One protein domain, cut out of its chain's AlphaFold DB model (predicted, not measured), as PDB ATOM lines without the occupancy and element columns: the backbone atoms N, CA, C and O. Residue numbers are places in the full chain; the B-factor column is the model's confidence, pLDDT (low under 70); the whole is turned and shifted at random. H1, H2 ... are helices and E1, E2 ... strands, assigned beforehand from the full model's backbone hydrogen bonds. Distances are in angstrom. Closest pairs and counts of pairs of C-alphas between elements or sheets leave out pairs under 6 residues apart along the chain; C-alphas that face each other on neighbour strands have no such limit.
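Overview. This is residues 3 to 109 and 243 to 280 of the 415 residues of an uncharacterized protein of Rhizobiales bacterium 32-66-11 (UniProt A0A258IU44). What is the picture? Little regular structure: a small parallel sheet, order E1 E2 E3, sits near the middle among long loops; H2 and H3 graze it and H1 is off it. What is the make-up? The printed 145 residues, under half in named elements, hold three helices and three strands, mixed, in order H1 E1 E2 E3 H2 H3. The whole is compact, radius of gyration of the C-alphas 15.6 A, spanning 41 by 37 by 34 A.

Along the chain. Where are the strands? E1 is residues 48 to 50, from C-alpha 48 at (35.915, 25.551, -47.493); E2 is 64 to 68, 12.4 A long; E3 is 86 to 89. Where are the helices? H3, residues 243 to 258, 23.6 A, ends at C-alpha 258 (29.123, 15.002, -53.312); H2 is 92 to 97, H1 33 to 41.

Arrangement. How do strands pair? E1 and E2 are parallel at 27 degrees, N 65 to O 48 2.9 A; E2 and E3 are parallel at 16 degrees, N 66 to O 86 2.8 A, both within hydrogen-bond range. And the helices? H2 only grazes the sheet, its closest C-alphas to E3 being Ala 95 and Gly 89, 4.0 A; H3 only grazes it, Thr 256 and Val 65 of E2 being their closest C-alphas, 7.5 A. H1 is not on it. Every O i to N i+4 pair is within range in H1 and H2, 11 of 12 in H3.

Size, cuts and confidence. Is there a cut? Residues 110 to 242 are not printed; C-alphas 109 and 243 are 12.8 A apart. Which links are long? E1 to E2 and E2 to E3. Where is confidence low? Residues 13 to 21, 75 and 272 to 280 are under 70.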
ATOM      1  N   ASN A   3      45.065  14.005 -45.189       84.75
ATOM      2  CA  ASN A   3      46.298  13.918 -45.982       84.75
ATOM      3  C   ASN A   3      47.025  12.569 -45.853       84.75
ATOM      4  O   ASN A   3      47.639  12.109 -46.808       84.75
ATOM      5  N   LEU A   4      46.918  11.891 -44.700       80.50
ATOM      6  CA  LEU A   4      47.486  10.546 -44.515       80.50
ATOM      7  C   LEU A   4      46.754   9.483 -45.349       80.50
ATOM      8  O   LEU A   4      47.327   8.439 -45.639       80.50
ATOM      9  N   ARG A   5      45.502   9.746 -45.744       77.19
ATOM     10  CA  ARG A   5      44.702   8.900 -46.644       77.19
ATOM     11  C   ARG A   5      44.869   9.272 -48.121       77.19
ATOM     12  O   ARG A   5      44.182   8.708 -48.960       77.19
ATOM     13  N   GLY A   6      45.766  10.208 -48.440       80.31
ATOM     14  CA  GLY A   6      45.985  10.697 -49.804       80.31
ATOM     15  C   GLY A   6      45.013  11.792 -50.252       80.31
ATOM     16  O   GLY A   6      45.116  12.261 -51.384       80.31
ATOM     17  N   GLU A   7      44.104  12.238 -49.379       83.44
ATOM     18  CA  GLU A   7      43.260  13.403 -49.650       83.44
ATOM     19  C   GLU A   7      44.080  14.698 -49.610       83.44
ATOM     20  O   GLU A   7      45.145  14.752 -49.002       83.44
ATOM     21  N   ARG A   8      43.580  15.773 -50.232       88.06
ATOM     22  CA  ARG A   8      44.246  17.088 -50.231       88.06
ATOM     23  C   ARG A   8      43.516  18.068 -49.320       88.06
ATOM     24  O   ARG A   8      42.567  18.725 -49.741       88.06
ATOM     25  N   ALA A   9      43.975  18.176 -48.081       90.69
ATOM     26  CA  ALA A   9      43.458  19.098 -47.079       90.69
ATOM     27  C   ALA A   9      44.532  20.107 -46.661       90.69
ATOM     28  O   ALA A   9      45.657  19.733 -46.327       90.69
ATOM     29  N   PHE A  10      44.163  21.386 -46.632       89.50
ATOM     30  CA  PHE A  10      45.078  22.483 -46.333       89.50
ATOM     31  C   PHE A  10      44.562  23.295 -45.155       89.50
ATOM     32  O   PHE A  10      43.360  23.527 -45.030       89.50
ATOM     33  N   PHE A  11      45.478  23.747 -44.306       87.00
ATOM     34  CA  PHE A  11      45.169  24.670 -43.225       87.00
ATOM     35  C   PHE A  11      45.363  26.108 -43.699       87.00
ATOM     36  O   PHE A  11      46.392  26.453 -44.278       87.00
ATOM     37  N   SER A  12      44.372  26.955 -43.440       82.50
ATOM     38  CA  SER A  12      44.511  28.398 -43.585       82.50
ATOM     39  C   SER A  12      44.445  29.022 -42.196       82.50
ATOM     40  O   SER A  12      43.388  28.931 -41.568       82.50
ATOM     41  N   PRO A  13      45.521  29.672 -41.720       67.81
ATOM     42  CA  PRO A  13      45.484  30.367 -40.446       67.81
ATOM     43  C   PRO A  13      44.541  31.565 -40.509       67.81
ATOM     44  O   PRO A  13      43.948  31.890 -39.496       67.81
ATOM     45  N   THR A  14      44.313  32.182 -41.675       59.69
ATOM     46  CA  THR A  14      43.344  33.276 -41.839       59.69
ATOM     47  C   THR A  14      41.915  32.790 -41.573       59.69
ATOM     48  O   THR A  14      41.497  31.828 -42.228       59.69
ATOM     49  N   PRO A  15      41.132  33.449 -40.687       51.09
ATOM     50  CA  PRO A  15      41.286  34.824 -40.175       51.09
ATOM     51  C   PRO A  15      42.083  35.029 -38.863       51.09
ATOM     52  O   PRO A  15      42.002  36.089 -38.255       51.09
ATOM     53  N   LEU A  16      42.849  34.051 -38.399       50.28
ATOM     54  CA  LEU A  16      43.421  33.990 -37.049       50.28
ATOM     55  C   LEU A  16      44.902  34.424 -36.920       50.28
ATOM     56  O   LEU A  16      45.494  34.133 -35.891       50.28
ATOM     57  N   ALA A  17      45.433  35.211 -37.870       48.22
ATOM     58  CA  ALA A  17      46.748  35.898 -37.878       48.22
ATOM     59  C   ALA A  17      47.902  35.231 -38.655       48.22
ATOM     60  O   ALA A  17      47.992  34.009 -38.786       48.22
ATOM     61  N   ASP A  18      48.814  36.081 -39.139       42.66
ATOM     62  CA  ASP A  18      50.110  35.692 -39.694       42.66
ATOM     63  C   ASP A  18      51.049  35.178 -38.586       42.66
ATOM     64  O   ASP A  18      51.070  35.695 -37.468       42.66
ATOM     65  N   GLY A  19      51.824  34.132 -38.889       49.19
ATOM     66  CA  GLY A  19      52.755  33.493 -37.946       49.19
ATOM     67  C   GLY A  19      52.206  32.261 -37.215       49.19
ATOM     68  O   GLY A  19      52.973  31.568 -36.546       49.19
ATOM     69  N   ILE A  20      50.921  31.923 -37.384       57.66
ATOM     70  CA  ILE A  20      50.403  30.606 -36.989       57.66
ATOM     71  C   ILE A  20      50.858  29.578 -38.027       57.66
ATOM     72  O   ILE A  20      50.336  29.499 -39.141       57.66
ATOM     73  N   GLY A  21      51.877  28.809 -37.652       62.38
ATOM     74  CA  GLY A  21      52.375  27.679 -38.422       62.38
ATOM     75  C   GLY A  21      51.585  26.401 -38.161       62.38
ATOM     76  O   GLY A  21      50.734  26.319 -37.276       62.38
ATOM     77  N   THR A  22      51.894  25.374 -38.938       74.88
ATOM     78  CA  THR A  22      51.435  24.011 -38.677       74.88
ATOM     79  C   THR A  22      52.493  23.278 -37.859       74.88
ATOM     80  O   THR A  22      53.681  23.598 -37.927       74.88
ATOM     81  N   HIS A  23      52.071  22.320 -37.033       77.75
ATOM     82  CA  HIS A  23      53.018  21.521 -36.259       77.75
ATOM     83  C   HIS A  23      53.874  20.675 -37.220       77.75
ATOM     84  O   HIS A  23      53.289  20.020 -38.086       77.75
ATOM     85  N   PRO A  24      55.214  20.646 -37.084       77.44
ATOM     86  CA  PRO A  24      56.100  19.985 -38.049       77.44
ATOM     87  C   PRO A  24      55.824  18.482 -38.196       77.44
ATOM     88  O   PRO A  24      55.969  17.935 -39.284       77.44
ATOM     89  N   ASP A  25      55.360  17.835 -37.125       80.06
ATOM     90  CA  ASP A  25      55.034  16.401 -37.134       80.06
ATOM     91  C   ASP A  25      53.655  16.078 -37.739       80.06
ATOM     92  O   ASP A  25      53.301  14.909 -37.907       80.06
ATOM     93  N   LEU A  26      52.840  17.092 -38.048       80.75
ATOM     94  CA  LEU A  26      51.518  16.895 -38.634       80.75
ATOM     95  C   LEU A  26      51.568  17.100 -40.146       80.75
ATOM     96  O   LEU A  26      52.031  18.123 -40.645       80.75
ATOM     97  N   LEU A  27      50.979  16.161 -40.889       85.31
ATOM     98  CA  LEU A  27      50.765  16.300 -42.329       85.31
ATOM     99  C   LEU A  27      49.582  17.244 -42.603       85.31
ATOM    100  O   LEU A  27      48.516  16.827 -43.060       85.31
ATOM    101  N   THR A  28      49.772  18.519 -42.284       84.62
ATOM    102  CA  THR A  28      48.782  19.589 -42.413       84.62
ATOM    103  C   THR A  28      49.447  20.748 -43.160       84.62
ATOM    104  O   THR A  28      49.968  21.660 -42.525       84.62
ATOM    105  N   PRO A  29      49.527  20.709 -44.502       86.81
ATOM    106  CA  PRO A  29      50.165  21.767 -45.278       86.81
ATOM    107  C   PRO A  29      49.363  23.071 -45.198       86.81
ATOM    108  O   PRO A  29      48.131  23.056 -45.126       86.81
ATOM    109  N   LEU A  30      50.064  24.204 -45.249       85.62
ATOM    110  CA  LEU A  30      49.432  25.517 -45.355       85.62
ATOM    111  C   LEU A  30      48.834  25.721 -46.751       85.62
ATOM    112  O   LEU A  30      49.411  25.310 -47.758       85.62
ATOM    113  N   LEU A  31      47.691  26.399 -46.815       86.38
ATOM    114  CA  LEU A  31      47.117  26.858 -48.074       86.38
ATOM    115  C   LEU A  31      47.894  28.082 -48.583       86.38
ATOM    116  O   LEU A  31      47.846  29.156 -47.978       86.38
ATOM    117  N   THR A  32      48.582  27.930 -49.714       86.00
ATOM    118  CA  THR A  32      49.308  29.011 -50.399       86.00
ATOM    119  C   THR A  32      48.522  29.534 -51.603       86.00
ATOM    120  O   THR A  32      47.627  28.858 -52.113       86.00
ATOM    121  N   GLU A  33      48.871  30.730 -52.089       86.81
ATOM    122  CA  GLU A  33      48.277  31.264 -53.328       86.81
ATOM    123  C   GLU A  33      48.600  30.366 -54.533       86.81
ATOM    124  O   GLU A  33      47.736  30.116 -55.366       86.81
ATOM    125  N   GLU A  34      49.802  29.780 -54.579       89.25
ATOM    126  CA  GLU A  34      50.194  28.836 -55.632       89.25
ATOM    127  C   GLU A  34      49.275  27.608 -55.686       89.25
ATOM    128  O   GLU A  34      48.902  27.162 -56.774       89.25
ATOM    129  N   ILE A  35      48.872  27.080 -54.522       91.38
ATOM    130  CA  ILE A  35      47.924  25.960 -54.424       91.38
ATOM    131  C   ILE A  35      46.538  26.391 -54.914       91.38
ATOM    132  O   ILE A  35      45.904  25.658 -55.676       91.38
ATOM    133  N   VAL A  36      46.073  27.582 -54.518       91.94
ATOM    134  CA  VAL A  36      44.796  28.148 -54.983       91.94
ATOM    135  C   VAL A  36      44.794  28.303 -56.509       91.94
ATOM    136  O   VAL A  36      43.865  27.845 -57.178       91.94
ATOM    137  N   ASP A  37      45.859  28.869 -57.076       93.06
ATOM    138  CA  ASP A  37      46.015  29.058 -58.518       93.06
ATOM    139  C   ASP A  37      46.121  27.737 -59.274       93.06
ATOM    140  O   ASP A  37      45.584  27.607 -60.377       93.06
ATOM    141  N   TYR A  38      46.827  26.755 -58.713       93.50
ATOM    142  CA  TYR A  38      46.912  25.416 -59.282       93.50
ATOM    143  C   TYR A  38      45.532  24.754 -59.323       93.50
ATOM    144  O   TYR A  38      45.132  24.233 -60.365       93.50
ATOM    145  N   HIS A  39      44.783  24.800 -58.219       93.06
ATOM    146  CA  HIS A  39      43.443  24.228 -58.153       93.06
ATOM    147  C   HIS A  39      42.492  24.881 -59.150       93.06
ATOM    148  O   HIS A  39      41.802  24.171 -59.878       93.06
ATOM    149  N   PHE A  40      42.518  26.208 -59.262       93.94
ATOM    150  CA  PHE A  40      41.693  26.922 -60.231       93.94
ATOM    151  C   PHE A  40      42.036  26.553 -61.678       93.94
ATOM    152  O   PHE A  40      41.147  26.166 -62.434       93.94
ATOM    153  N   ARG A  41      43.325  26.565 -62.048       94.44
ATOM    154  CA  ARG A  41      43.782  26.198 -63.403       94.44
ATOM    155  C   ARG A  41      43.430  24.765 -63.801       94.44
ATOM    156  O   ARG A  41      43.227  24.504 -64.980       94.44
ATOM    157  N   ASN A  42      43.357  23.854 -62.834       92.81
ATOM    158  CA  ASN A  42      43.056  22.442 -63.068       92.81
ATOM    159  C   ASN A  42      41.592  22.073 -62.771       92.81
ATOM    160  O   ASN A  42      41.260  20.892 -62.740       92.81
ATOM    161  N   GLY A  43      40.717  23.054 -62.515       91.31
ATOM    162  CA  GLY A  43      39.301  22.802 -62.226       91.31
ATOM    163  C   GLY A  43      39.044  22.024 -60.929       91.31
ATOM    164  O   GLY A  43      37.980  21.430 -60.768       91.31
ATOM    165  N   VAL A  44      39.998  22.013 -59.995       90.50
ATOM    166  CA  VAL A  44      39.858  21.371 -58.683       90.50
ATOM    167  C   VAL A  44      39.088  22.315 -57.766       90.50
ATOM    168  O   VAL A  44      39.646  23.257 -57.207       90.50
ATOM    169  N   ARG A  45      37.787  22.074 -57.621       91.44
ATOM    170  CA  ARG A  45      36.900  22.900 -56.799       91.44
ATOM    171  C   ARG A  45      37.170  22.679 -55.301       91.44
ATOM    172  O   ARG A  45      37.051  21.547 -54.838       91.44
ATOM    173  N   PRO A  46      37.502  23.722 -54.523       92.62
ATOM    174  CA  PRO A  46      37.721  23.587 -53.091       92.62
ATOM    175  C   PRO A  46      36.399  23.538 -52.318       92.62
ATOM    176  O   PRO A  46      35.425  24.210 -52.661       92.62
ATOM    177  N   ILE A  47      36.415  22.790 -51.218       94.44
ATOM    178  CA  ILE A  47      35.414  22.834 -50.153       94.44
ATOM    179  C   ILE A  47      36.040  23.639 -49.019       94.44
ATOM    180  O   ILE A  47      37.120  23.280 -48.546       94.44
ATOM    181  N   VAL A  48      35.394  24.724 -48.589       93.94
ATOM    182  CA  VAL A  48      35.915  25.551 -47.493       93.94
ATOM    183  C   VAL A  48      35.112  25.299 -46.228       93.94
ATOM    184  O   VAL A  48      33.888  25.412 -46.226       93.94
ATOM    185  N   ILE A  49      35.814  24.939 -45.155       94.50
ATOM    186  CA  ILE A  49      35.226  24.588 -43.864       94.50
ATOM    187  C   ILE A  49      35.492  25.734 -42.891       94.50
ATOM    188  O   ILE A  49      36.640  26.144 -42.721       94.50
ATOM    189  N   TYR A  50      34.447  26.224 -42.231       92.31
ATOM    190  CA  TYR A  50      34.555  27.262 -41.210       92.31
ATOM    191  C   TYR A  50      33.884  26.832 -39.905       92.31
ATOM    192  O   TYR A  50      32.819  26.211 -39.963       92.31
ATOM    193  N   PRO A  51      34.428  27.225 -38.744       91.50
ATOM    194  CA  PRO A  51      33.672  27.194 -37.502       91.50
ATOM    195  C   PRO A  51      32.615  28.307 -37.469       91.50
ATOM    196  O   PRO A  51      32.661  29.253 -38.258       91.50
ATOM    197  N   GLU A  52      31.675  28.219 -36.532       87.31
ATOM    198  CA  GLU A  52      30.572  29.173 -36.357       87.31
ATOM    199  C   GLU A  52      31.037  30.594 -36.021       87.31
ATOM    200  O   GLU A  52      30.359  31.562 -36.356       87.31
ATOM    201  N   VAL A  53      32.217  30.729 -35.410       81.88
ATOM    202  CA  VAL A  53      32.799  32.029 -35.042       81.88
ATOM    203  C   VAL A  53      33.278  32.841 -36.249       81.88
ATOM    204  O   VAL A  53      33.541  34.036 -36.120       81.88
ATOM    205  N   VAL A  54      33.394  32.223 -37.429       84.12
ATOM    206  CA  VAL A  54      33.761  32.917 -38.670       84.12
ATOM    207  C   VAL A  54      32.495  33.370 -39.388       84.12
ATOM    208  O   VAL A  54      31.748  32.559 -39.933       84.12
ATOM    209  N   ALA A  55      32.291  34.687 -39.422       82.75
ATOM    210  CA  ALA A  55      31.141  35.293 -40.080       82.75
ATOM    211  C   ALA A  55      31.205  35.151 -41.610       82.75
ATOM    212  O   ALA A  55      32.234  35.423 -42.239       82.75
ATOM    213  N   GLY A  56      30.081  34.767 -42.220       86.44
ATOM    214  CA  GLY A  56      29.914  34.718 -43.670       86.44
ATOM    215  C   GLY A  56      30.907  33.793 -44.385       86.44
ATOM    216  O   GLY A  56      31.269  32.722 -43.895       86.44
ATOM    217  N   ASN A  57      31.338  34.183 -45.582       90.06
ATOM    218  CA  ASN A  57      32.208  33.374 -46.436       90.06
ATOM    219  C   ASN A  57      33.450  34.169 -46.872       90.06
ATOM    220  O   ASN A  57      33.483  34.673 -47.999       90.06
ATOM    221  N   PRO A  58      34.474  34.304 -46.006       88.31
ATOM    222  CA  PRO A  58      35.659  35.113 -46.303       88.31
ATOM    223  C   PRO A  58      36.425  34.693 -47.567       88.31
ATOM    224  O   PRO A  58      36.993  35.541 -48.252       88.31
ATOM    225  N   PHE A  59      36.423  33.401 -47.900       89.81
ATOM    226  CA  PHE A  59      37.058  32.866 -49.108       89.81
ATOM    227  C   PHE A  59      36.213  33.044 -50.371       89.81
ATOM    228  O   PHE A  59      36.662  32.673 -51.455       89.81
ATOM    229  N   ASP A  60      34.991  33.576 -50.266       90.75
ATOM    230  CA  ASP A  60      34.056  33.697 -51.392       90.75
ATOM    231  C   ASP A  60      33.862  32.353 -52.137       90.75
ATOM    232  O   ASP A  60      33.683  32.287 -53.359       90.75
ATOM    233  N   ALA A  61      33.945  31.252 -51.382       91.88
ATOM    234  CA  ALA A  61      33.912  29.899 -51.906       91.88
ATOM    235  C   ALA A  61      32.508  29.491 -52.335       91.88
ATOM    236  O   ALA A  61      31.528  29.780 -51.658       91.88
ATOM    237  N   GLU A  62      32.412  28.775 -53.448       91.62
ATOM    238  CA  GLU A  62      31.125  28.304 -53.960       91.62
ATOM    239  C   GLU A  62      30.579  27.092 -53.179       91.62
ATOM    240  O   GLU A  62      29.414  26.738 -53.336       91.62
ATOM    241  N   THR A  63      31.416  26.423 -52.379       93.25
ATOM    242  CA  THR A  63      31.015  25.319 -51.501       93.25
ATOM    243  C   THR A  63      31.563  25.578 -50.103       93.25
ATOM    244  O   THR A  63      32.778  25.575 -49.890       93.25
ATOM    245  N   VAL A  64      30.649  25.811 -49.162       94.00
ATOM    246  CA  VAL A  64      30.953  26.127 -47.766       94.00
ATOM    247  C   VAL A  64      30.363  25.062 -46.855       94.00
ATOM    248  O   VAL A  64      29.210  24.662 -47.011       94.00
ATOM    249  N   VAL A  65      31.161  24.642 -45.880       97.38
ATOM    250  CA  VAL A  65      30.755  23.751 -44.799       97.38
ATOM    251  C   VAL A  65      30.934  24.487 -43.476       97.38
ATOM    252  O   VAL A  65      31.986  25.074 -43.219       97.38
ATOM    253  N   ARG A  66      29.916  24.454 -42.619       96.81
ATOM    254  CA  ARG A  66      30.005  24.934 -41.238       96.81
ATOM    255  C   ARG A  66      30.271  23.755 -40.321       96.81
ATOM    256  O   ARG A  66      29.411  22.890 -40.181       96.81
ATOM    257  N   TYR A  67      31.448  23.726 -39.707       97.31
ATOM    258  CA  TYR A  67      31.762  22.775 -38.649       97.31
ATOM    259  C   TYR A  67      31.570  23.445 -37.289       97.31
ATOM    260  O   TYR A  67      32.445  24.151 -36.800       97.31
ATOM    261  N   VAL A  68      30.379  23.280 -36.726       94.88
ATOM    262  CA  VAL A  68      29.882  24.037 -35.575       94.88
ATOM    263  C   VAL A  68      30.419  23.427 -34.281       94.88
ATOM    264  O   VAL A  68      30.050  22.307 -33.923       94.88
ATOM    265  N   LEU A  69      31.287  24.162 -33.586       91.38
ATOM    266  CA  LEU A  69      31.978  23.733 -32.364       91.38
ATOM    267  C   LEU A  69      31.259  24.183 -31.083       91.38
ATOM    268  O   LEU A  69      31.473  23.612 -30.014       91.38
ATOM    269  N   ASN A  70      30.392  25.190 -31.188       87.56
ATOM    270  CA  ASN A  70      29.540  25.690 -30.116       87.56
ATOM    271  C   ASN A  70      28.220  26.239 -30.682       87.56
ATOM    272  O   ASN A  70      28.038  26.313 -31.894       87.56
ATOM    273  N   PHE A  71      27.281  26.626 -29.819       82.94
ATOM    274  CA  PHE A  71      26.042  27.258 -30.256       82.94
ATOM    275  C   PHE A  71      26.356  28.531 -31.069       82.94
ATOM    276  O   PHE A  71      27.063  29.408 -30.560       82.94
ATOM    277  N   PRO A  72      25.847  28.655 -32.310       82.44
ATOM    278  CA  PRO A  72      26.033  29.842 -33.142       82.44
ATOM    279  C   PRO A  72      25.743  31.147 -32.388       82.44
ATOM    280  O   PRO A  72      24.757  31.251 -31.656       82.44
ATOM    281  N   GLY A  73      26.624  32.139 -32.541       73.56
ATOM    282  CA  GLY A  73      26.554  33.423 -31.838       73.56
ATOM    283  C   GLY A  73      27.085  33.433 -30.399       73.56
ATOM    284  O   GLY A  73      27.270  34.515 -29.846       73.56
ATOM    285  N   PHE A  74      27.380  32.280 -29.784       72.19
ATOM    286  CA  PHE A  74      27.841  32.233 -28.388       72.19
ATOM    287  C   PHE A  74      29.210  32.905 -28.185       72.19
ATOM    288  O   PHE A  74      29.398  33.639 -27.219       72.19
ATOM    289  N   LEU A  75      30.153  32.689 -29.110       67.12
ATOM    290  CA  LEU A  75      31.490  33.313 -29.104       67.12
ATOM    291  C   LEU A  75      31.644  34.373 -30.210       67.12
ATOM    292  O   LEU A  75      32.761  34.705 -30.598       67.12
ATOM    293  N   GLY A  76      30.528  34.889 -30.731       71.12
ATOM    294  CA  GLY A  76      30.489  35.724 -31.932       71.12
ATOM    295  C   GLY A  76      30.248  34.916 -33.212       71.12
ATOM    296  O   GLY A  76      29.797  33.772 -33.156       71.12
ATOM    297  N   GLY A  77      30.531  35.532 -34.361       78.12
ATOM    298  CA  GLY A  77      30.235  34.960 -35.676       78.12
ATOM    299  C   GLY A  77      28.755  35.038 -36.052       78.12
ATOM    300  O   GLY A  77      28.019  35.896 -35.557       78.12
ATOM    301  N   ASP A  78      28.330  34.153 -36.952       76.81
ATOM    302  CA  ASP A  78      26.941  34.110 -37.412       76.81
ATOM    303  C   ASP A  78      26.045  33.422 -36.362       76.81
ATOM    304  O   ASP A  78      26.441  32.452 -35.714       76.81
ATOM    305  N   THR A  79      24.806  33.895 -36.210       77.31
ATOM    306  CA  THR A  79      23.794  33.284 -35.321       77.31
ATOM    307  C   THR A  79      22.932  32.237 -36.029       77.31
ATOM    308  O   THR A  79      22.238  31.452 -35.381       77.31
ATOM    309  N   SER A  80      22.965  32.214 -37.359       81.25
ATOM    310  CA  SER A  80      22.291  31.248 -38.221       81.25
ATOM    311  C   SER A  80      23.029  31.148 -39.555       81.25
ATOM    312  O   SER A  80      23.846  32.004 -39.894       81.25
ATOM    313  N   PHE A  81      22.752  30.094 -40.320       85.69
ATOM    314  CA  PHE A  81      23.387  29.857 -41.615       85.69
ATOM    315  C   PHE A  81      22.338  29.799 -42.733       85.69
ATOM    316  O   PHE A  81      21.190  29.434 -42.462       85.69
ATOM    317  N   PRO A  82      22.702  30.149 -43.982       85.12
ATOM    318  CA  PRO A  82      21.820  29.983 -45.135       85.12
ATOM    319  C   PRO A  82      21.275  28.547 -45.255       85.12
ATOM    320  O   PRO A  82      22.019  27.607 -44.963       85.12
ATOM    321  N   PRO A  83      20.022  28.345 -45.711       79.25
ATOM    322  CA  PRO A  83      19.380  27.022 -45.742       79.25
ATOM    323  C   PRO A  83      20.112  25.943 -46.552       79.25
ATOM    324  O   PRO A  83      19.935  24.756 -46.301       79.25
ATOM    325  N   ASP A  84      20.915  26.340 -47.535       82.81
ATOM    326  CA  ASP A  84      21.707  25.470 -48.407       82.81
ATOM    327  C   ASP A  84      23.125  25.193 -47.873       82.81
ATOM    328  O   ASP A  84      23.895  24.457 -48.492       82.81
ATOM    329  N   THR A  85      23.480  25.764 -46.718       90.69
ATOM    330  CA  THR A  85      24.784  25.543 -46.091       90.69
ATOM    331  C   THR A  85      24.868  24.130 -45.531       90.69
ATOM    332  O   THR A  85      24.025  23.701 -44.744       90.69
ATOM    333  N   ILE A  86      25.936  23.413 -45.876       97.50
ATOM    334  CA  ILE A  86      26.218  22.109 -45.279       97.50
ATOM    335  C   ILE A  86      26.704  22.350 -43.854       97.50
ATOM    336  O   ILE A  86      27.752  22.964 -43.648       97.50
ATOM    337  N   VAL A  87      25.958  21.860 -42.870       97.62
ATOM    338  CA  VAL A  87      26.328  21.972 -41.458       97.62
ATOM    339  C   VAL A  87      26.692  20.603 -40.910       97.62
ATOM    340  O   VAL A  87      25.956  19.640 -41.117       97.62
ATOM    341  N   PHE A  88      27.810  20.545 -40.191       98.38
ATOM    342  CA  PHE A  88      28.185  19.452 -39.306       98.38
ATOM    343  C   PHE A  88      28.355  19.994 -37.890       98.38
ATOM    344  O   PHE A  88      29.091  20.955 -37.679       98.38
ATOM    345  N   GLY A  89      27.691  19.382 -36.913       97.19
ATOM    346  CA  GLY A  89      27.915  19.692 -35.503       97.19
ATOM    347  C   GLY A  89      29.070  18.871 -34.938       97.19
ATOM    348  O   GLY A  89      29.165  17.673 -35.211       97.19
ATOM    349  N   TYR A  90      29.913  19.490 -34.107       96.44
ATOM    350  CA  TYR A  90      30.899  18.770 -33.291       96.44
ATOM    351  C   TYR A  90      30.221  17.728 -32.396       96.44
ATOM    352  O   TYR A  90      30.735  16.637 -32.199       96.44
ATOM    353  N   THR A  91      29.024  18.036 -31.901       94.88
ATOM    354  CA  THR A  91      28.185  17.114 -31.134       94.88
ATOM    355  C   THR A  91      26.770  17.086 -31.696       94.88
ATOM    356  O   THR A  91      26.337  18.001 -32.405       94.88
ATOM    357  N   ARG A  92      26.010  16.039 -31.370       93.31
ATOM    358  CA  ARG A  92      24.629  15.843 -31.823       93.31
ATOM    359  C   ARG A  92      23.723  16.996 -31.433       93.31
ATOM    360  O   ARG A  92      22.872  17.370 -32.229       93.31
ATOM    361  N   ILE A  93      23.898  17.572 -30.243       88.75
ATOM    362  CA  ILE A  93      23.077  18.711 -29.813       88.75
ATOM    363  C   ILE A  93      23.288  19.936 -30.712       88.75
ATOM    364  O   ILE A  93      22.322  20.620 -31.037       88.75
ATOM    365  N   LEU A  94      24.519  20.178 -31.170       90.94
ATOM    366  CA  LEU A  94      24.828  21.274 -32.091       90.94
ATOM    367  C   LEU A  94      24.301  20.982 -33.500       90.94
ATOM    368  O   LEU A  94      23.711  21.854 -34.132       90.94
ATOM    369  N   ALA A  95      24.445  19.740 -33.962       93.25
ATOM    370  CA  ALA A  95      23.915  19.302 -35.250       93.25
ATOM    371  C   ALA A  95      22.378  19.427 -35.303       93.25
ATOM    372  O   ALA A  95      21.825  19.983 -36.251       93.25
ATOM    373  N   GLU A  96      21.684  18.987 -34.248       90.00
ATOM    374  CA  GLU A  96      20.234  19.148 -34.082       90.00
ATOM    375  C   GLU A  96      19.823  20.621 -34.011       90.00
ATOM    376  O   GLU A  96      18.837  21.006 -34.639       90.00
ATOM    377  N   PHE A  97      20.574  21.445 -33.275       85.00
ATOM    378  CA  PHE A  97      20.310  22.881 -33.160       85.00
ATOM    379  C   PHE A  97      20.354  23.577 -34.524       85.00
ATOM    380  O   PHE A  97      19.505  24.414 -34.819       85.00
ATOM    381  N   CYS A  98      21.300  23.190 -35.379       86.69
ATOM    382  CA  CYS A  98      21.425  23.720 -36.732       86.69
ATOM    383  C   CYS A  98      20.516  23.031 -37.766       86.69
ATOM    384  O   CYS A  98      20.646  23.307 -38.954       86.69
ATOM    385  N   GLY A  99      19.610  22.138 -37.348       87.38
ATOM    386  CA  GLY A  99      18.681  21.458 -38.256       87.38
ATOM    387  C   GLY A  99      19.310  20.360 -39.121       87.38
ATOM    388  O   GLY A  99      18.691  19.923 -40.086       87.38
ATOM    389  N   ALA A 100      20.507  19.884 -38.773       93.19
ATOM    390  CA  ALA A 100      21.240  18.848 -39.499       93.19
ATOM    391  C   ALA A 100      21.550  17.648 -38.582       93.19
ATOM    392  O   ALA A 100      22.719  17.318 -38.385       93.19
ATOM    393  N   PRO A 101      20.533  16.987 -37.989       91.75
ATOM    394  CA  PRO A 101      20.733  16.017 -36.917       91.75
ATOM    395  C   PRO A 101      21.650  14.865 -37.314       91.75
ATOM    396  O   PRO A 101      22.364  14.389 -36.445       91.75
ATOM    397  N   ASP A 102      21.671  14.441 -38.580       95.00
ATOM    398  CA  ASP A 102      22.488  13.322 -39.070       95.00
ATOM    399  C   ASP A 102      23.962  13.684 -39.315       95.00
ATOM    400  O   ASP A 102      24.816  12.802 -39.399       95.00
ATOM    401  N   ASN A 103      24.291  14.975 -39.358       97.50
ATOM    402  CA  ASN A 103      25.631  15.465 -39.661       97.50
ATOM    403  C   ASN A 103      26.406  15.751 -38.372       97.50
ATOM    404  O   ASN A 103      26.658  16.899 -38.004       97.50
ATOM    405  N   VAL A 104      26.786  14.685 -37.670       97.25
ATOM    406  CA  VAL A 104      27.652  14.769 -36.486       97.25
ATOM    407  C   VAL A 104      29.067  14.361 -36.847       97.25
ATOM    408  O   VAL A 104      29.270  13.310 -37.452       97.25
ATOM    409  N   LEU A 105      30.033  15.174 -36.429       97.00
ATOM    410  CA  LEU A 105      31.457  14.879 -36.510       97.00
ATOM    411  C   LEU A 105      32.107  15.197 -35.159       97.00
ATOM    412  O   LEU A 105      32.672  16.272 -34.959       97.00
ATOM    413  N   PHE A 106      32.007  14.254 -34.229       95.69
ATOM    414  CA  PHE A 106      32.656  14.328 -32.928       95.69
ATOM    415  C   PHE A 106      34.096  13.844 -33.046       95.69
ATOM    416  O   PHE A 106      34.335  12.706 -33.439       95.69
ATOM    417  N   LEU A 107      35.045  14.718 -32.713       92.06
ATOM    418  CA  LEU A 107      36.474  14.422 -32.746       92.06
ATOM    419  C   LEU A 107      36.991  14.127 -31.324       92.06
ATOM    420  O   LEU A 107      37.202  15.064 -30.543       92.06
ATOM    421  N   PRO A 108      37.258  12.854 -30.983       90.38
ATOM    422  CA  PRO A 108      38.030  12.512 -29.800       90.38
ATOM    423  C   PRO A 108      39.477  12.990 -30.004       90.38
ATOM    424  O   PRO A 108      40.201  12.478 -30.850       90.38
ATOM    425  N   HIS A 109      39.874  14.024 -29.260       89.88
ATOM    426  CA  HIS A 109      41.128  14.764 -29.469       89.88
ATOM    427  C   HIS A 109      42.130  14.662 -28.306       89.88
ATOM    428  O   HIS A 109      43.167  15.320 -28.330       89.88
ATOM    429  N   ALA A 243      36.133   4.856 -32.401       92.00
ATOM    430  CA  ALA A 243      35.613   3.972 -33.443       92.00
ATOM    431  C   ALA A 243      34.416   4.577 -34.204       92.00
ATOM    432  O   ALA A 243      34.207   4.287 -35.385       92.00
ATOM    433  N   ALA A 244      33.588   5.389 -33.540       93.94
ATOM    434  CA  ALA A 244      32.468   6.085 -34.167       93.94
ATOM    435  C   ALA A 244      32.926   7.239 -35.065       93.94
ATOM    436  O   ALA A 244      32.351   7.433 -36.140       93.94
ATOM    437  N   PHE A 245      33.977   7.952 -34.657       94.19
ATOM    438  CA  PHE A 245      34.561   9.060 -35.403       94.19
ATOM    439  C   PHE A 245      34.956   8.654 -36.824       94.19
ATOM    440  O   PHE A 245      34.690   9.396 -37.762       94.19
ATOM    441  N   GLU A 246      35.480   7.446 -37.031       90.50
ATOM    442  CA  GLU A 246      35.846   6.977 -38.374       90.50
ATOM    443  C   GLU A 246      34.666   6.911 -39.351       90.50
ATOM    444  O   GLU A 246      34.770   7.312 -40.516       90.50
ATOM    445  N   ARG A 247      33.500   6.467 -38.866       93.75
ATOM    446  CA  ARG A 247      32.269   6.454 -39.669       93.75
ATOM    447  C   ARG A 247      31.767   7.871 -39.926       93.75
ATOM    448  O   ARG A 247      31.356   8.180 -41.038       93.75
ATOM    449  N   GLN A 248      31.839   8.734 -38.914       95.88
ATOM    450  CA  GLN A 248      31.433  10.135 -39.024       95.88
ATOM    451  C   GLN A 248      32.324  10.924 -39.991       95.88
ATOM    452  O   GLN A 248      31.817  11.709 -40.786       95.88
ATOM    453  N   LEU A 249      33.636  10.682 -39.975       93.44
ATOM    454  CA  LEU A 249      34.580  11.298 -40.901       93.44
ATOM    455  C   LEU A 249      34.343  10.824 -42.334       93.44
ATOM    456  O   LEU A 249      34.387  11.634 -43.254       93.44
ATOM    457  N   THR A 250      34.067   9.532 -42.526       92.75
ATOM    458  CA  THR A 250      33.712   8.998 -43.848       92.75
ATOM    459  C   THR A 250      32.446   9.672 -44.382       92.75
ATOM    460  O   THR A 250      32.478  10.235 -45.473       92.75
ATOM    461  N   HIS A 251      31.383   9.742 -43.570       95.88
ATOM    462  CA  HIS A 251      30.143  10.456 -43.910       95.88
ATOM    463  C   HIS A 251      30.393  11.937 -44.232       95.88
ATOM    464  O   HIS A 251      29.893  12.459 -45.227       95.88
ATOM    465  N   PHE A 252      31.222  12.617 -43.434       95.19
ATOM    466  CA  PHE A 252      31.623  14.001 -43.692       95.19
ATOM    467  C   PHE A 252      32.275  14.167 -45.068       95.19
ATOM    468  O   PHE A 252      31.895  15.056 -45.832       95.19
ATOM    469  N   ILE A 253      33.240  13.310 -45.407       93.06
ATOM    470  CA  ILE A 253      33.918  13.351 -46.706       93.06
ATOM    471  C   ILE A 253      32.906  13.099 -47.826       93.06
ATOM    472  O   ILE A 253      32.838  13.886 -48.763       93.06
ATOM    473  N   GLU A 254      32.074  12.065 -47.721       94.25
ATOM    474  CA  GLU A 254      31.093  11.716 -48.755       94.25
ATOM    475  C   GLU A 254      30.103  12.854 -49.029       94.25
ATOM    476  O   GLU A 254      29.944  13.270 -50.179       94.25
ATOM    477  N   VAL A 255      29.488  13.414 -47.981       95.81
ATOM    478  CA  VAL A 255      28.528  14.522 -48.104       95.81
ATOM    479  C   VAL A 255      29.182  15.751 -48.729       95.81
ATOM    480  O   VAL A 255      28.626  16.370 -49.639       95.81
ATOM    481  N   THR A 256      30.371  16.121 -48.251       94.31
ATOM    482  CA  THR A 256      31.034  17.351 -48.697       94.31
ATOM    483  C   THR A 256      31.594  17.223 -50.112       94.31
ATOM    484  O   THR A 256      31.459  18.157 -50.905       94.31
ATOM    485  N   GLN A 257      32.134  16.061 -50.484       92.56
ATOM    486  CA  GLN A 257      32.602  15.794 -51.846       92.56
ATOM    487  C   GLN A 257      31.436  15.719 -52.839       92.56
ATOM    488  O   GLN A 257      31.504  16.338 -53.905       92.56
ATOM    489  N   ALA A 258      30.325  15.066 -52.476       94.00
ATOM    490  CA  ALA A 258      29.123  15.002 -53.312       94.00
ATOM    491  C   ALA A 258      28.566  16.394 -53.657       94.00
ATOM    492  O   ALA A 258      28.073  16.610 -54.763       94.00
ATOM    493  N   ALA A 259      28.718  17.375 -52.760       92.12
ATOM    494  CA  ALA A 259      28.305  18.757 -53.003       92.12
ATOM    495  C   ALA A 259      29.100  19.468 -54.118       92.12
ATOM    496  O   ALA A 259      28.659  20.501 -54.632       92.12
ATOM    497  N   THR A 260      30.261  18.930 -54.500       89.88
ATOM    498  CA  THR A 260      31.118  19.473 -55.568       89.88
ATOM    499  C   THR A 260      31.124  18.629 -56.840       89.88
ATOM    500  O   THR A 260      31.475  19.140 -57.904       89.88
ATOM    501  N   ALA A 261      30.708  17.363 -56.754       88.38
ATOM    502  CA  ALA A 261      30.782  16.408 -57.850       88.38
ATOM    503  C   ALA A 261      30.046  16.902 -59.110       88.38
ATOM    504  O   ALA A 261      28.896  17.340 -59.057       88.38
ATOM    505  N   GLY A 262      30.727  16.840 -60.260       82.69
ATOM    506  CA  GLY A 262      30.168  17.218 -61.563       82.69
ATOM    507  C   GLY A 262      29.938  18.721 -61.772       82.69
ATOM    508  O   GLY A 262      29.371  19.104 -62.794       82.69
ATOM    509  N   ARG A 263      30.365  19.584 -60.840       85.81
ATOM    510  CA  ARG A 263      30.218  21.042 -60.954       85.81
ATOM    511  C   ARG A 263      31.502  21.678 -61.476       85.81
ATOM    512  O   ARG A 263      32.588  21.388 -60.983       85.81
ATOM    513  N   SER A 264      31.380  22.598 -62.431       85.56
ATOM    514  CA  SER A 264      32.514  23.403 -62.894       85.56
ATOM    515  C   SER A 264      33.027  24.324 -61.785       85.56
ATOM    516  O   SER A 264      32.238  24.842 -60.989       85.56
ATOM    517  N   TYR A 265      34.337  24.573 -61.759       89.69
ATOM    518  CA  TYR A 265      34.930  25.557 -60.859       89.69
ATOM    519  C   TYR A 265      34.966  26.936 -61.537       89.69
ATOM    520  O   TYR A 265      35.915  27.262 -62.245       89.69
ATOM    521  N   GLY A 266      33.885  27.710 -61.388       82.88
ATOM    522  CA  GLY A 266      33.679  28.952 -62.145       82.88
ATOM    523  C   GLY A 266      34.386  30.171 -61.555       82.88
ATOM    524  O   GLY A 266      34.837  31.044 -62.297       82.88
ATOM    525  N   ARG A 267      34.513  30.228 -60.225       90.00
ATOM    526  CA  ARG A 267      35.084  31.374 -59.510       90.00
ATOM    527  C   ARG A 267      36.192  30.957 -58.546       90.00
ATOM    528  O   ARG A 267      35.930  30.261 -57.568       90.00
ATOM    529  N   LYS A 268      37.421  31.437 -58.788       92.06
ATOM    530  CA  LYS A 268      38.570  31.232 -57.890       92.06
ATOM    531  C   LYS A 268      38.220  31.698 -56.473       92.06
ATOM    532  O   LYS A 268      37.638  32.768 -56.303       92.06
ATOM    533  N   VAL A 269      38.586  30.904 -55.466       91.62
ATOM    534  CA  VAL A 269      38.441  31.322 -54.065       91.62
ATOM    535  C   VAL A 269      39.377  32.486 -53.779       91.62
ATOM    536  O   VAL A 269      40.478  32.569 -54.322       91.62
ATOM    537  N   ARG A 270      38.946  33.380 -52.898       88.06
ATOM    538  CA  ARG A 270      39.811  34.405 -52.328       88.06
ATOM    539  C   ARG A 270      40.624  33.773 -51.215       88.06
ATOM    540  O   ARG A 270      40.073  33.056 -50.387       88.06
ATOM    541  N   ARG A 271      41.909  34.092 -51.147       79.25
ATOM    542  CA  ARG A 271      42.691  33.933 -49.926       79.25
ATOM    543  C   ARG A 271      42.767  35.312 -49.276       79.25
ATOM    544  O   ARG A 271      43.589  36.117 -49.708       79.25
ATOM    545  N   PRO A 272      41.871  35.650 -48.331       66.00
ATOM    546  CA  PRO A 272      41.944  36.951 -47.688       66.00
ATOM    547  C   PRO A 272      43.327  37.114 -47.037       66.00
ATOM    548  O   PRO A 272      43.754  36.268 -46.256       66.00
ATOM    549  N   LEU A 273      44.036  38.186 -47.385       54.69
ATOM    550  CA  LEU A 273      45.064  38.758 -46.522       54.69
ATOM    551  C   LEU A 273      44.285  39.627 -45.542       54.69
ATOM    552  O   LEU A 273      43.581  40.547 -45.967       54.69
ATOM    553  N   LEU A 274      44.285  39.289 -44.256       44.81
ATOM    554  CA  LEU A 274      43.678  40.202 -43.297       44.81
ATOM    555  C   LEU A 274      44.584  41.425 -43.127       44.81
ATOM    556  O   LEU A 274      45.798  41.268 -43.124       44.81
ATOM    557  N   PRO A 275      44.024  42.620 -42.885       39.66
ATOM    558  CA  PRO A 275      44.800  43.827 -42.581       39.66
ATOM    559  C   PRO A 275      45.543  43.774 -41.227       39.66
ATOM    560  O   PRO A 275      46.084  44.782 -40.787       39.66
ATOM    561  N   PHE A 276      45.562  42.625 -40.545       43.88
ATOM    562  CA  PHE A 276      46.175  42.433 -39.231       43.88
ATOM    563  C   PHE A 276      47.476  41.633 -39.374       43.88
ATOM    564  O   PHE A 276      47.601  40.529 -38.849       43.88
ATOM    565  N   GLU A 277      48.434  42.201 -40.108       39.09
ATOM    566  CA  GLU A 277      49.772  41.629 -40.347       39.09
ATOM    567  C   GLU A 277      50.658  41.626 -39.083       39.09
ATOM    568  O   GLU A 277      51.758  41.077 -39.077       39.09
ATOM    569  N   THR A 278      50.196  42.210 -37.973       37.62
ATOM    570  CA  THR A 278      50.915  42.207 -36.698       37.62
ATOM    571  C   THR A 278      50.103  41.479 -35.632       37.62
ATOM    572  O   THR A 278      48.912  41.726 -35.438       37.62
ATOM    573  N   GLY A 279      50.754  40.589 -34.876       39.56
ATOM    574  CA  GLY A 279      50.143  39.879 -33.743       39.56
ATOM    575  C   GLY A 279      49.560  40.799 -32.654       39.56
ATOM    576  O   GLY A 279      48.842  40.326 -31.773       39.56
ATOM    577  N   GLU A 280      49.831  42.105 -32.720       38.47
ATOM    578  CA  GLU A 280      49.194  43.147 -31.910       38.47
ATOM    579  C   GLU A 280      47.740  43.397 -32.326       38.47
ATOM    580  O   GLU A 280      46.885  43.455 -31.450       38.47
TER     581      GLU A 280